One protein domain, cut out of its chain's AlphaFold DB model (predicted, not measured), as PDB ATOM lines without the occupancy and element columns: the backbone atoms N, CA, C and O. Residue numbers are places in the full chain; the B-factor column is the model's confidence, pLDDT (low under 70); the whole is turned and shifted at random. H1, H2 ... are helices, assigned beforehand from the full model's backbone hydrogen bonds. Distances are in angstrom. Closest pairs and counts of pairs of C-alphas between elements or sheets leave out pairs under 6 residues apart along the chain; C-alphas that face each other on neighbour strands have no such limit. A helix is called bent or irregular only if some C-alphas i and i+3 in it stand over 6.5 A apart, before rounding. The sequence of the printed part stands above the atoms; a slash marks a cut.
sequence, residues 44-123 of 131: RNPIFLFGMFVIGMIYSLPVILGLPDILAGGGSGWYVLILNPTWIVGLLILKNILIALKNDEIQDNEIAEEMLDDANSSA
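AT A GLANCE: This is residues 44 to 123 of the 131 residues of an uncharacterized protein of Anaerolineaceae bacterium (UniProt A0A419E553). One long helix, H4, makes most of the length of a rod, with H1 folded back side by side with its first part and a small head of two short helices, H2 and H3, at that same end. The last part of H4, residues 105 to 123, stands free and sticks out as a single bare helix. The printed part has 80 residues with four named helices, H1, H2, H3 and H4 in that order, and no named strand; the class is all helix. The whole is extended, with a radius of gyration of the C-alphas of 20.2 A, and its C-alphas span 68 by 25 by 13 A.

IN THESE COORDINATES: The printed part begins at Arg 44, two residues before H1. H1 is residues 46 to 59, 19.7 A from first to last C-alpha, and its C-alpha 46 is at (36.275, -18.785, -12.591). H2 is residues 61 to 71, 15.9 A long, and is only just irregular: C-alphas 65 and 68 are 6.6 A apart. H3 is residues 76 to 83, 11.1 A long. H4, the longest helix, is residues 86 to 123 and measures 56.9 A; it runs from C-alpha 86 at (58.917, -12.884, -18.990) to C-alpha 123 at (18.557, -36.809, 13.139).

HOW THE PARTS SIT: H1 touches H4, which takes part with residues 86 to 97 alone; the closest C-alphas are those of Gly 56 and Gly 90, 4.2 A apart. The two run opposite ways at a shallow tilt of 26 degrees. H1 and H2 meet only through their link, while H1 and H3 are apart. H2 and H3 form a helical hairpin: they touch, with the C-alphas of Gly 66 and Gly 77 closest at 3.9 A, and run opposite ways at a steep tilt of 41 degrees. H2 and H4 touch only at their ends, H4 with residues 86 to 87 alone; the closest C-alphas are those of Pro 62 and Trp 87, 6.1 A apart, and the lines are about perpendicular at 74 degrees. H3 and H4 are close but not clearly touching, with the C-alphas of Leu 81 and Trp 87 closest at 7.6 A, and are about perpendicular at 82 degrees. In H1, H3 and H4 every O i to N i+4 pair is within hydrogen-bond range; in H2 5 of 7 are.

THE WHOLE: The two C-alphas farthest apart are those of Gly 75 and Ala 123, 68.3 A. Without residues 105 to 123 the body has 61 residues and spans 42 by 18 by 13 A. The printed part has no cut, and the links H1 to H2, H2 to H3 and H3 to H4 are tight. The mean pLDDT of the printed part is 89.6, and residue 44 is the one printed residue under 70.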
ATOM      1  N   ARG A  44      37.849 -15.469  -6.736       68.25
ATOM      2  CA  ARG A  44      36.923 -16.621  -6.767       68.25
ATOM      3  C   ARG A  44      36.137 -16.759  -8.072       68.25
ATOM      4  O   ARG A  44      35.345 -17.676  -8.240       68.25
ATOM      5  N   ASN A  45      36.273 -15.797  -8.982       79.75
ATOM      6  CA  ASN A  45      35.512 -15.820 -10.218       79.75
ATOM      7  C   ASN A  45      36.245 -16.702 -11.253       79.75
ATOM      8  O   ASN A  45      37.352 -16.338 -11.670       79.75
ATOM      9  N   PRO A  46      35.630 -17.814 -11.706       79.88
ATOM     10  CA  PRO A  46      36.275 -18.785 -12.591       79.88
ATOM     11  C   PRO A  46      36.681 -18.179 -13.939       79.88
ATOM     12  O   PRO A  46      37.672 -18.600 -14.530       79.88
ATOM     13  N   ILE A  47      35.981 -17.142 -14.407       83.81
ATOM     14  CA  ILE A  47      36.315 -16.435 -15.651       83.81
ATOM     15  C   ILE A  47      37.653 -15.700 -15.507       83.81
ATOM     16  O   ILE A  47      38.477 -15.715 -16.422       83.81
ATOM     17  N   PHE A  48      37.900 -15.082 -14.349       82.81
ATOM     18  CA  PHE A  48      39.169 -14.406 -14.084       82.81
ATOM     19  C   PHE A  48      40.313 -15.403 -13.908       82.81
ATOM     20  O   PHE A  48      41.394 -15.167 -14.442       82.81
ATOM     21  N   LEU A  49      40.069 -16.534 -13.239       83.62
ATOM     22  CA  LEU A  49      41.039 -17.629 -13.141       83.62
ATOM     23  C   LEU A  49      41.399 -18.184 -14.523       83.62
ATOM     24  O   LEU A  49      42.578 -18.347 -14.826       83.62
ATOM     25  N   PHE A  50      40.408 -18.387 -15.395       85.88
ATOM     26  CA  PHE A  50      40.633 -18.817 -16.772       85.88
ATOM     27  C   PHE A  50      41.434 -17.784 -17.577       85.88
ATOM     28  O   PHE A  50      42.403 -18.131 -18.250       85.88
ATOM     29  N   GLY A  51      41.094 -16.498 -17.465       89.00
ATOM     30  CA  GLY A  51      41.859 -15.424 -18.100       89.00
ATOM     31  C   GLY A  51      43.311 -15.382 -17.615       89.00
ATOM     32  O   GLY A  51      44.236 -15.310 -18.425       89.00
ATOM     33  N   MET A  52      43.530 -15.501 -16.302       87.12
ATOM     34  CA  MET A  52      44.874 -15.604 -15.730       87.12
ATOM     35  C   MET A  52      45.609 -16.851 -16.215       87.12
ATOM     36  O   MET A  52      46.805 -16.769 -16.472       87.12
ATOM     37  N   PHE A  53      44.919 -17.978 -16.385       90.25
ATOM     38  CA  PHE A  53      45.512 -19.209 -16.902       90.25
ATOM     39  C   PHE A  53      46.013 -19.032 -18.336       90.25
ATOM     40  O   PHE A  53      47.172 -19.333 -18.619       90.25
ATOM     41  N   VAL A  54      45.184 -18.473 -19.221       93.56
ATOM     42  CA  VAL A  54      45.569 -18.196 -20.615       93.56
ATOM     43  C   VAL A  54      46.763 -17.242 -20.668       93.56
ATOM     44  O   VAL A  54      47.732 -17.501 -21.379       93.56
ATOM     45  N   ILE A  55      46.734 -16.169 -19.874       91.81
ATOM     46  CA  ILE A  55      47.844 -15.214 -19.786       91.81
ATOM     47  C   ILE A  55      49.108 -15.912 -19.267       91.81
ATOM     48  O   ILE A  55      50.162 -15.798 -19.887       91.81
ATOM     49  N   GLY A  56      49.015 -16.669 -18.172       91.88
ATOM     50  CA  GLY A  56      50.134 -17.419 -17.602       91.88
ATOM     51  C   GLY A  56      50.770 -18.368 -18.617       91.88
ATOM     52  O   GLY A  56      51.985 -18.346 -18.792       91.88
ATOM     53  N   MET A  57      49.950 -19.114 -19.361       93.31
ATOM     54  CA  MET A  57      50.400 -20.008 -20.431       93.31
ATOM     55  C   MET A  57      51.144 -19.265 -21.546       93.31
ATOM     56  O   MET A  57      52.227 -19.694 -21.943       93.31
ATOM     57  N   ILE A  58      50.610 -18.133 -22.019       94.56
ATOM     58  CA  ILE A  58      51.263 -17.309 -23.049       94.56
ATOM     59  C   ILE A  58      52.621 -16.806 -22.551       94.56
ATOM     60  O   ILE A  58      53.624 -16.919 -23.253       94.56
ATOM     61  N   TYR A  59      52.680 -16.287 -21.325       92.50
ATOM     62  CA  TYR A  59      53.928 -15.784 -20.755       92.50
ATOM     63  C   TYR A  59      54.948 -16.895 -20.472       92.50
ATOM     64  O   TYR A  59      56.145 -16.617 -20.477       92.50
ATOM     65  N   SER A  60      54.508 -18.141 -20.289       93.94
ATOM     66  CA  SER A  60      55.363 -19.324 -20.134       93.94
ATOM     67  C   SER A  60      55.842 -19.946 -21.456       93.94
ATOM     68  O   SER A  60      56.663 -20.863 -21.418       93.94
ATOM     69  N   LEU A  61      55.419 -19.436 -22.622       93.25
ATOM     70  CA  LEU A  61      55.865 -19.931 -23.936       93.25
ATOM     71  C   LEU A  61      57.391 -20.020 -24.107       93.25
ATOM     72  O   LEU A  61      57.844 -21.028 -24.648       93.25
ATOM     73  N   PRO A  62      58.215 -19.057 -23.638       92.94
ATOM     74  CA  PRO A  62      59.668 -19.171 -23.761       92.94
ATOM     75  C   PRO A  62      60.230 -20.424 -23.078       92.94
ATOM     76  O   PRO A  62      61.178 -21.017 -23.582       92.94
ATOM     77  N   VAL A  63      59.619 -20.872 -21.975       93.62
ATOM     78  CA  VAL A  63      59.986 -22.133 -21.307       93.62
ATOM     79  C   VAL A  63      59.527 -23.328 -22.121       93.62
ATOM     80  O   VAL A  63      60.312 -24.241 -22.334       93.62
ATOM     81  N   ILE A  64      58.299 -23.304 -22.634       92.81
ATOM     82  CA  ILE A  64      57.759 -24.400 -23.451       92.81
ATOM     83  C   ILE A  64      58.614 -24.625 -24.709       92.81
ATOM     84  O   ILE A  64      58.852 -25.768 -25.088       92.81
ATOM     85  N   LEU A  65      59.099 -23.550 -25.334       92.44
ATOM     86  CA  LEU A  65      59.907 -23.617 -26.554       92.44
ATOM     87  C   LEU A  65      61.402 -23.833 -26.278       92.44
ATOM     88  O   LEU A  65      62.061 -24.549 -27.025       92.44
ATOM     89  N   GLY A  66      61.949 -23.213 -25.230       91.94
ATOM     90  CA  GLY A  66      63.382 -23.260 -24.928       91.94
ATOM     91  C   GLY A  66      63.813 -24.502 -24.147       91.94
ATOM     92  O   GLY A  66      64.917 -25.000 -24.348       91.94
ATOM     93  N   LEU A  67      62.954 -25.031 -23.271       93.62
ATOM     94  CA  LEU A  67      63.309 -26.147 -22.393       93.62
ATOM     95  C   LEU A  67      63.596 -27.462 -23.144       93.62
ATOM     96  O   LEU A  67      64.584 -28.107 -22.795       93.62
ATOM     97  N   PRO A  68      62.825 -27.870 -24.174       95.50
ATOM     98  CA  PRO A  68      63.116 -29.096 -24.919       95.50
ATOM     99  C   PRO A  68      64.489 -29.074 -25.598       95.50
ATOM    100  O   PRO A  68      65.188 -30.082 -25.579       95.50
ATOM    101  N   ASP A  69      64.897 -27.924 -26.145       94.50
ATOM    102  CA  ASP A  69      66.210 -27.764 -26.777       94.50
ATOM    103  C   ASP A  69      67.343 -27.912 -25.752       94.50
ATOM    104  O   ASP A  69      68.290 -28.660 -25.982       94.50
ATOM    105  N   ILE A  70      67.196 -27.303 -24.570       95.12
ATOM    106  CA  ILE A  70      68.160 -27.451 -23.467       95.12
ATOM    107  C   ILE A  70      68.269 -28.917 -23.030       95.12
ATOM    108  O   ILE A  70      69.374 -29.423 -22.838       95.12
ATOM    109  N   LEU A  71      67.135 -29.612 -22.884       95.88
ATOM    110  CA  LEU A  71      67.105 -31.024 -22.486       95.88
ATOM    111  C   LEU A  71      67.704 -31.950 -23.552       95.88
ATOM    112  O   LEU A  71      68.286 -32.975 -23.207       95.88
ATOM    113  N   ALA A  72      67.609 -31.577 -24.829       96.25
ATOM    114  CA  ALA A  72      68.259 -32.271 -25.937       96.25
ATOM    115  C   ALA A  72      69.772 -31.976 -26.043       96.25
ATOM    116  O   ALA A  72      70.441 -32.524 -26.919       96.25
ATOM    117  N   GLY A  73      70.326 -31.130 -25.164       94.56
ATOM    118  CA  GLY A  73      71.731 -30.712 -25.185       94.56
ATOM    119  C   GLY A  73      72.023 -29.541 -26.131       94.56
ATOM    120  O   GLY A  73      73.187 -29.214 -26.362       94.56
ATOM    121  N   GLY A  74      70.987 -28.904 -26.675       92.56
ATOM    122  CA  GLY A  74      71.081 -27.702 -27.491       92.56
ATOM    123  C   GLY A  74      71.416 -26.462 -26.659       92.56
ATOM    124  O   GLY A  74      70.899 -26.243 -25.563       92.56
ATOM    125  N   GLY A  75      72.308 -25.620 -27.185       91.44
ATOM    126  CA  GLY A  75      72.661 -24.343 -26.558       91.44
ATOM    127  C   GLY A  75      71.655 -23.223 -26.837       91.44
ATOM    128  O   GLY A  75      71.634 -22.225 -26.118       91.44
ATOM    129  N   SER A  76      70.815 -23.368 -27.868       93.06
ATOM    130  CA  SER A  76      69.927 -22.306 -28.351       93.06
ATOM    131  C   SER A  76      68.833 -21.927 -27.352       93.06
ATOM    132  O   SER A  76      68.516 -20.744 -27.202       93.06
ATOM    133  N   GLY A  77      68.290 -22.902 -26.627       91.62
ATOM    134  CA  GLY A  77      67.219 -22.694 -25.660       91.62
ATOM    135  C   GLY A  77      67.630 -21.790 -24.498       91.62
ATOM    136  O   GLY A  77      66.804 -21.029 -23.994       91.62
ATOM    137  N   TRP A  78      68.919 -21.764 -24.134       92.25
ATOM    138  CA  TRP A  78      69.428 -20.827 -23.130       92.25
ATOM    139  C   TRP A  78      69.267 -19.368 -23.565       92.25
ATOM    140  O   TRP A  78      68.872 -18.537 -22.748       92.25
ATOM    141  N   TYR A  79      69.493 -19.045 -24.843       93.75
ATOM    142  CA  TYR A  79      69.296 -17.679 -25.340       93.75
ATOM    143  C   TYR A  79      67.829 -17.258 -25.263       93.75
ATOM    144  O   TYR A  79      67.541 -16.131 -24.868       93.75
ATOM    145  N   VAL A  80      66.901 -18.170 -25.570       91.31
ATOM    146  CA  VAL A  80      65.456 -17.910 -25.485       91.31
ATOM    147  C   VAL A  80      65.038 -17.594 -24.045       91.31
ATOM    148  O   VAL A  80      64.278 -16.653 -23.824       91.31
ATOM    149  N   LEU A  81      65.569 -18.324 -23.059       91.88
ATOM    150  CA  LEU A  81      65.240 -18.112 -21.646       91.88
ATOM    151  C   LEU A  81      65.901 -16.874 -21.036       91.88
ATOM    152  O   LEU A  81      65.277 -16.197 -20.217       91.88
ATOM    153  N   ILE A  82      67.154 -16.590 -21.397       93.25
ATOM    154  CA  ILE A  82      67.921 -15.474 -20.827       93.25
ATOM    155  C   ILE A  82      67.462 -14.140 -21.421       93.25
ATOM    156  O   ILE A  82      67.286 -13.171 -20.684       93.25
ATOM    157  N   LEU A  83      67.245 -14.076 -22.739       93.12
ATOM    158  CA  LEU A  83      66.840 -12.835 -23.411       93.12
ATOM    159  C   LEU A  83      65.382 -12.467 -23.137       93.12
ATOM    160  O   LEU A  83      65.019 -11.297 -23.248       93.12
ATOM    161  N   ASN A  84      64.551 -13.444 -22.776       91.44
ATOM    162  CA  ASN A  84      63.138 -13.223 -22.531       91.44
ATOM    163  C   ASN A  84      62.726 -13.668 -21.118       91.44
ATOM    164  O   ASN A  84      62.085 -14.706 -20.970       91.44
ATOM    165  N   PRO A  85      63.030 -12.890 -20.063       91.06
ATOM    166  CA  PRO A  85      62.750 -13.271 -18.675       91.06
ATOM    167  C   PRO A  85      61.256 -13.241 -18.310       91.06
ATOM    168  O   PRO A  85      60.893 -13.469 -17.154       91.06
ATOM    169  N   THR A  86      60.356 -12.965 -19.261       90.31
ATOM    170  CA  THR A  86      58.917 -12.884 -18.990       90.31
ATOM    171  C   THR A  86      58.322 -14.221 -18.553       90.31
ATOM    172  O   THR A  86      57.271 -14.238 -17.911       90.31
ATOM    173  N   TRP A  87      59.007 -15.336 -18.829       93.19
ATOM    174  CA  TRP A  87      58.599 -16.658 -18.357       93.19
ATOM    175  C   TRP A  87      58.528 -16.759 -16.834       93.19
ATOM    176  O   TRP A  87      57.690 -17.499 -16.324       93.19
ATOM    177  N   ILE A  88      59.321 -15.970 -16.100       92.06
ATOM    178  CA  ILE A  88      59.255 -15.907 -14.635       92.06
ATOM    179  C   ILE A  88      57.869 -15.421 -14.193       92.06
ATOM    180  O   ILE A  88      57.264 -15.992 -13.288       92.06
ATOM    181  N   VAL A  89      57.334 -14.396 -14.864       89.94
ATOM    182  CA  VAL A  89      55.999 -13.855 -14.572       89.94
ATOM    183  C   VAL A  89      54.919 -14.879 -14.913       89.94
ATOM    184  O   VAL A  89      54.018 -15.091 -14.103       89.94
ATOM    185  N   GLY A  90      55.039 -15.564 -16.056       90.88
ATOM    186  CA  GLY A  90      54.126 -16.646 -16.443       90.88
ATOM    187  C   GLY A  90      54.056 -17.754 -15.391       90.88
ATOM    188  O   GLY A  90      52.973 -18.103 -14.925       90.88
ATOM    189  N   LEU A  91      55.213 -18.223 -14.912       91.50
ATOM    190  CA  LEU A  91      55.279 -19.238 -13.857       91.50
ATOM    191  C   LEU A  91      54.682 -18.758 -12.529       91.50
ATOM    192  O   LEU A  91      54.006 -19.531 -11.851       91.50
ATOM    193  N   LEU A  92      54.897 -17.494 -12.152       90.50
ATOM    194  CA  LEU A  92      54.295 -16.923 -10.943       90.50
ATOM    195  C   LEU A  92      52.767 -16.858 -11.041       90.50
ATOM    196  O   LEU A  92      52.091 -17.171 -10.062       90.50
ATOM    197  N   ILE A  93      52.221 -16.497 -12.208       89.25
ATOM    198  CA  ILE A  93      50.773 -16.514 -12.463       89.25
ATOM    199  C   ILE A  93      50.230 -17.938 -12.320       89.25
ATOM    200  O   ILE A  93      49.274 -18.157 -11.578       89.25
ATOM    201  N   LEU A  94      50.863 -18.915 -12.975       90.62
ATOM    202  CA  LEU A  94      50.425 -20.311 -12.929       90.62
ATOM    203  C   LEU A  94      50.479 -20.884 -11.507       90.62
ATOM    204  O   LEU A  94      49.511 -21.487 -11.051       90.62
ATOM    205  N   LYS A  95      51.562 -20.631 -10.762       90.31
ATOM    206  CA  LYS A  95      51.676 -21.022  -9.347       90.31
ATOM    207  C   LYS A  95      50.532 -20.447  -8.507       90.31
ATOM    208  O   LYS A  95      49.991 -21.136  -7.648       90.31
ATOM    209  N   ASN A  96      50.180 -19.187  -8.737       88.69
ATOM    210  CA  ASN A  96      49.123 -18.507  -7.999       88.69
ATOM    211  C   ASN A  96      47.743 -19.130  -8.269       88.69
ATOM    212  O   ASN A  96      46.976 -19.340  -7.336       88.69
ATOM    213  N   ILE A  97      47.465 -19.518  -9.518       86.88
ATOM    214  CA  ILE A  97      46.231 -20.233  -9.883       86.88
ATOM    215  C   ILE A  97      46.139 -21.579  -9.160       86.88
ATOM    216  O   ILE A  97      45.087 -21.907  -8.626       86.88
ATOM    217  N   LEU A  98      47.239 -22.337  -9.084       88.31
ATOM    218  CA  LEU A  98      47.260 -23.611  -8.355       88.31
ATOM    219  C   LEU A  98      46.936 -23.432  -6.865       88.31
ATOM    220  O   LEU A  98      46.229 -24.251  -6.285       88.31
ATOM    221  N   ILE A  99      47.432 -22.354  -6.250       87.00
ATOM    222  CA  ILE A  99      47.115 -22.017  -4.855       87.00
ATOM    223  C   ILE A  99      45.635 -21.652  -4.711       87.00
ATOM    224  O   ILE A  99      44.994 -22.111  -3.771       87.00
ATOM    225  N   ALA A 100      45.094 -20.854  -5.634       84.56
ATOM    226  CA  ALA A 100      43.686 -20.471  -5.616       84.56
ATOM    227  C   ALA A 100      42.766 -21.700  -5.697       84.56
ATOM    228  O   ALA A 100      41.905 -21.858  -4.841       84.56
ATOM    229  N   LEU A 101      43.027 -22.612  -6.642       84.50
ATOM    230  CA  LEU A 101      42.239 -23.837  -6.810       84.50
ATOM    231  C   LEU A 101      42.278 -24.736  -5.568       84.50
ATOM    232  O   LEU A 101      41.246 -25.251  -5.152       84.50
ATOM    233  N   LYS A 102      43.452 -24.889  -4.942       86.00
ATOM    234  CA  LYS A 102      43.591 -25.695  -3.723       86.00
ATOM    235  C   LYS A 102      42.832 -25.096  -2.534       86.00
ATOM    236  O   LYS A 102      42.305 -25.833  -1.709       86.00
ATOM    237  N   ASN A 103      42.816 -23.770  -2.410       83.75
ATOM    238  CA  ASN A 103      42.131 -23.105  -1.302       83.75
ATOM    239  C   ASN A 103      40.607 -23.179  -1.443       83.75
ATOM    240  O   ASN A 103      39.930 -23.312  -0.428       83.75
ATOM    241  N   ASP A 104      40.089 -23.112  -2.673       81.06
ATOM    242  CA  ASP A 104      38.656 -23.280  -2.932       81.06
ATOM    243  C   ASP A 104      38.209 -24.714  -2.572       81.06
ATOM    244  O   ASP A 104      37.239 -24.881  -1.839       81.06
ATOM    245  N   GLU A 105      38.984 -25.741  -2.950       84.81
ATOM    246  CA  GLU A 105      38.706 -27.147  -2.591       84.81
ATOM    247  C   GLU A 105      38.665 -27.384  -1.071       84.81
ATOM    248  O   GLU A 105      37.789 -28.086  -0.567       84.81
ATOM    249  N   ILE A 106      39.599 -26.791  -0.317       84.81
ATOM    250  CA  ILE A 106      39.636 -26.920   1.150       84.81
ATOM    251  C   ILE A 106      38.372 -26.331   1.781       84.81
ATOM    252  O   ILE A 106      37.811 -26.924   2.699       84.81
ATOM    253  N   GLN A 107      37.926 -25.177   1.289       84.06
ATOM    254  CA  GLN A 107      36.765 -24.493   1.838       84.06
ATOM    255  C   GLN A 107      35.456 -25.237   1.545       84.06
ATOM    256  O   GLN A 107      34.585 -25.294   2.411       84.06
ATOM    257  N   ASP A 108      35.328 -25.830   0.358       85.88
ATOM    258  CA  ASP A 108      34.155 -26.632   0.004       85.88
ATOM    259  C   ASP A 108      34.047 -27.895   0.880       85.88
ATOM    260  O   ASP A 108      32.947 -28.271   1.288       85.88
ATOM    261  N   ASN A 109      35.182 -28.509   1.233       90.69
ATOM    262  CA  ASN A 109      35.219 -29.664   2.134       90.69
ATOM    263  C   ASN A 109      34.817 -29.301   3.574       90.69
ATOM    264  O   ASN A 109      34.054 -30.040   4.189       90.69
ATOM    265  N   GLU A 110      35.279 -28.161   4.096       91.19
ATOM    266  CA  GLU A 110      34.936 -27.696   5.451       91.19
ATOM    267  C   GLU A 110      33.426 -27.420   5.590       91.19
ATOM    268  O   GLU A 110      32.797 -27.852   6.552       91.19
ATOM    269  N   ILE A 111      32.818 -26.792   4.576       90.50
ATOM    270  CA  ILE A 111      31.368 -26.542   4.534       90.50
ATOM    271  C   ILE A 111      30.584 -27.861   4.457       90.50
ATOM    272  O   ILE A 111      29.538 -28.002   5.089       90.50
ATOM    273  N   ALA A 112      31.071 -28.834   3.683       91.50
ATOM    274  CA  ALA A 112      30.424 -30.137   3.575       91.50
ATOM    275  C   ALA A 112      30.466 -30.917   4.901       91.50
ATOM    276  O   ALA A 112      29.476 -31.556   5.257       91.50
ATOM    277  N   GLU A 113      31.578 -30.854   5.640       92.81
ATOM    278  CA  GLU A 113      31.705 -31.471   6.966       92.81
ATOM    279  C   GLU A 113      30.756 -30.827   7.990       92.81
ATOM    280  O   GLU A 113      30.059 -31.554   8.700       92.81
ATOM    281  N   GLU A 114      30.649 -29.493   8.011       92.06
ATOM    282  CA  GLU A 114      29.717 -28.761   8.886       92.06
ATOM    283  C   GLU A 114      28.251 -29.146   8.607       92.06
ATOM    284  O   GLU A 114      27.497 -29.470   9.525       92.06
ATOM    285  N   MET A 115      27.855 -29.230   7.330       92.12
ATOM    286  CA  MET A 115      26.497 -29.644   6.947       92.12
ATOM    287  C   MET A 115      26.163 -31.087   7.351       92.12
ATOM    288  O   MET A 115      25.004 -31.395   7.647       92.12
ATOM    289  N   LEU A 116      27.147 -31.991   7.334       91.38
ATOM    290  CA  LEU A 116      26.955 -33.377   7.765       91.38
ATOM    291  C   LEU A 116      26.803 -33.484   9.286       91.38
ATOM    292  O   LEU A 116      26.001 -34.295   9.751       91.38
ATOM    293  N   ASP A 117      27.538 -32.677  10.052       92.50
ATOM    294  CA  ASP A 117      27.418 -32.635  11.513       92.50
ATOM    295  C   ASP A 117      26.046 -32.090  11.944       92.50
ATOM    296  O   ASP A 117      25.335 -32.714  12.739       92.50
ATOM    297  N   ASP A 118      25.589 -31.008  11.308       90.31
ATOM    298  CA  ASP A 118      24.251 -30.446  11.520       90.31
ATOM    299  C   ASP A 118      23.135 -31.447  11.175       90.31
ATOM    300  O   ASP A 118      22.176 -31.621  11.934       90.31
ATOM    301  N   ALA A 119      23.260 -32.165  10.054       88.00
ATOM    302  CA  ALA A 119      22.283 -33.178   9.659       88.00
ATOM    303  C   ALA A 119      22.222 -34.351  10.655       88.00
ATOM    304  O   ALA A 119      21.131 -34.810  11.012       88.00
ATOM    305  N   ASN A 120      23.377 -34.820  11.133       88.31
ATOM    306  CA  ASN A 120      23.454 -35.903  12.114       88.31
ATOM    307  C   ASN A 120      22.916 -35.476  13.487       88.31
ATOM    308  O   ASN A 120      22.198 -36.251  14.124       88.31
ATOM    309  N   SER A 121      23.201 -34.247  13.924       85.44
ATOM    310  CA  SER A 121      22.667 -33.707  15.179       85.44
ATOM    311  C   SER A 121      21.144 -33.539  15.134       85.44
ATOM    312  O   SER A 121      20.465 -33.846  16.111       85.44
ATOM    313  N   SER A 122      20.579 -33.151  13.984       80.81
ATOM    314  CA  SER A 122      19.126 -33.052  13.807       80.81
ATOM    315  C   SER A 122      18.430 -34.416  13.727       80.81
ATOM    316  O   SER A 122      17.279 -34.527  14.153       80.81
ATOM    317  N   ALA A 123      19.085 -35.443  13.176       77.69
ATOM    318  CA  ALA A 123      18.557 -36.809  13.139       77.69
ATOM    319  C   ALA A 123      18.597 -37.492  14.520       77.69
ATOM    320  O   ALA A 123      17.757 -38.341  14.823       77.69
TER     321      ALA A 123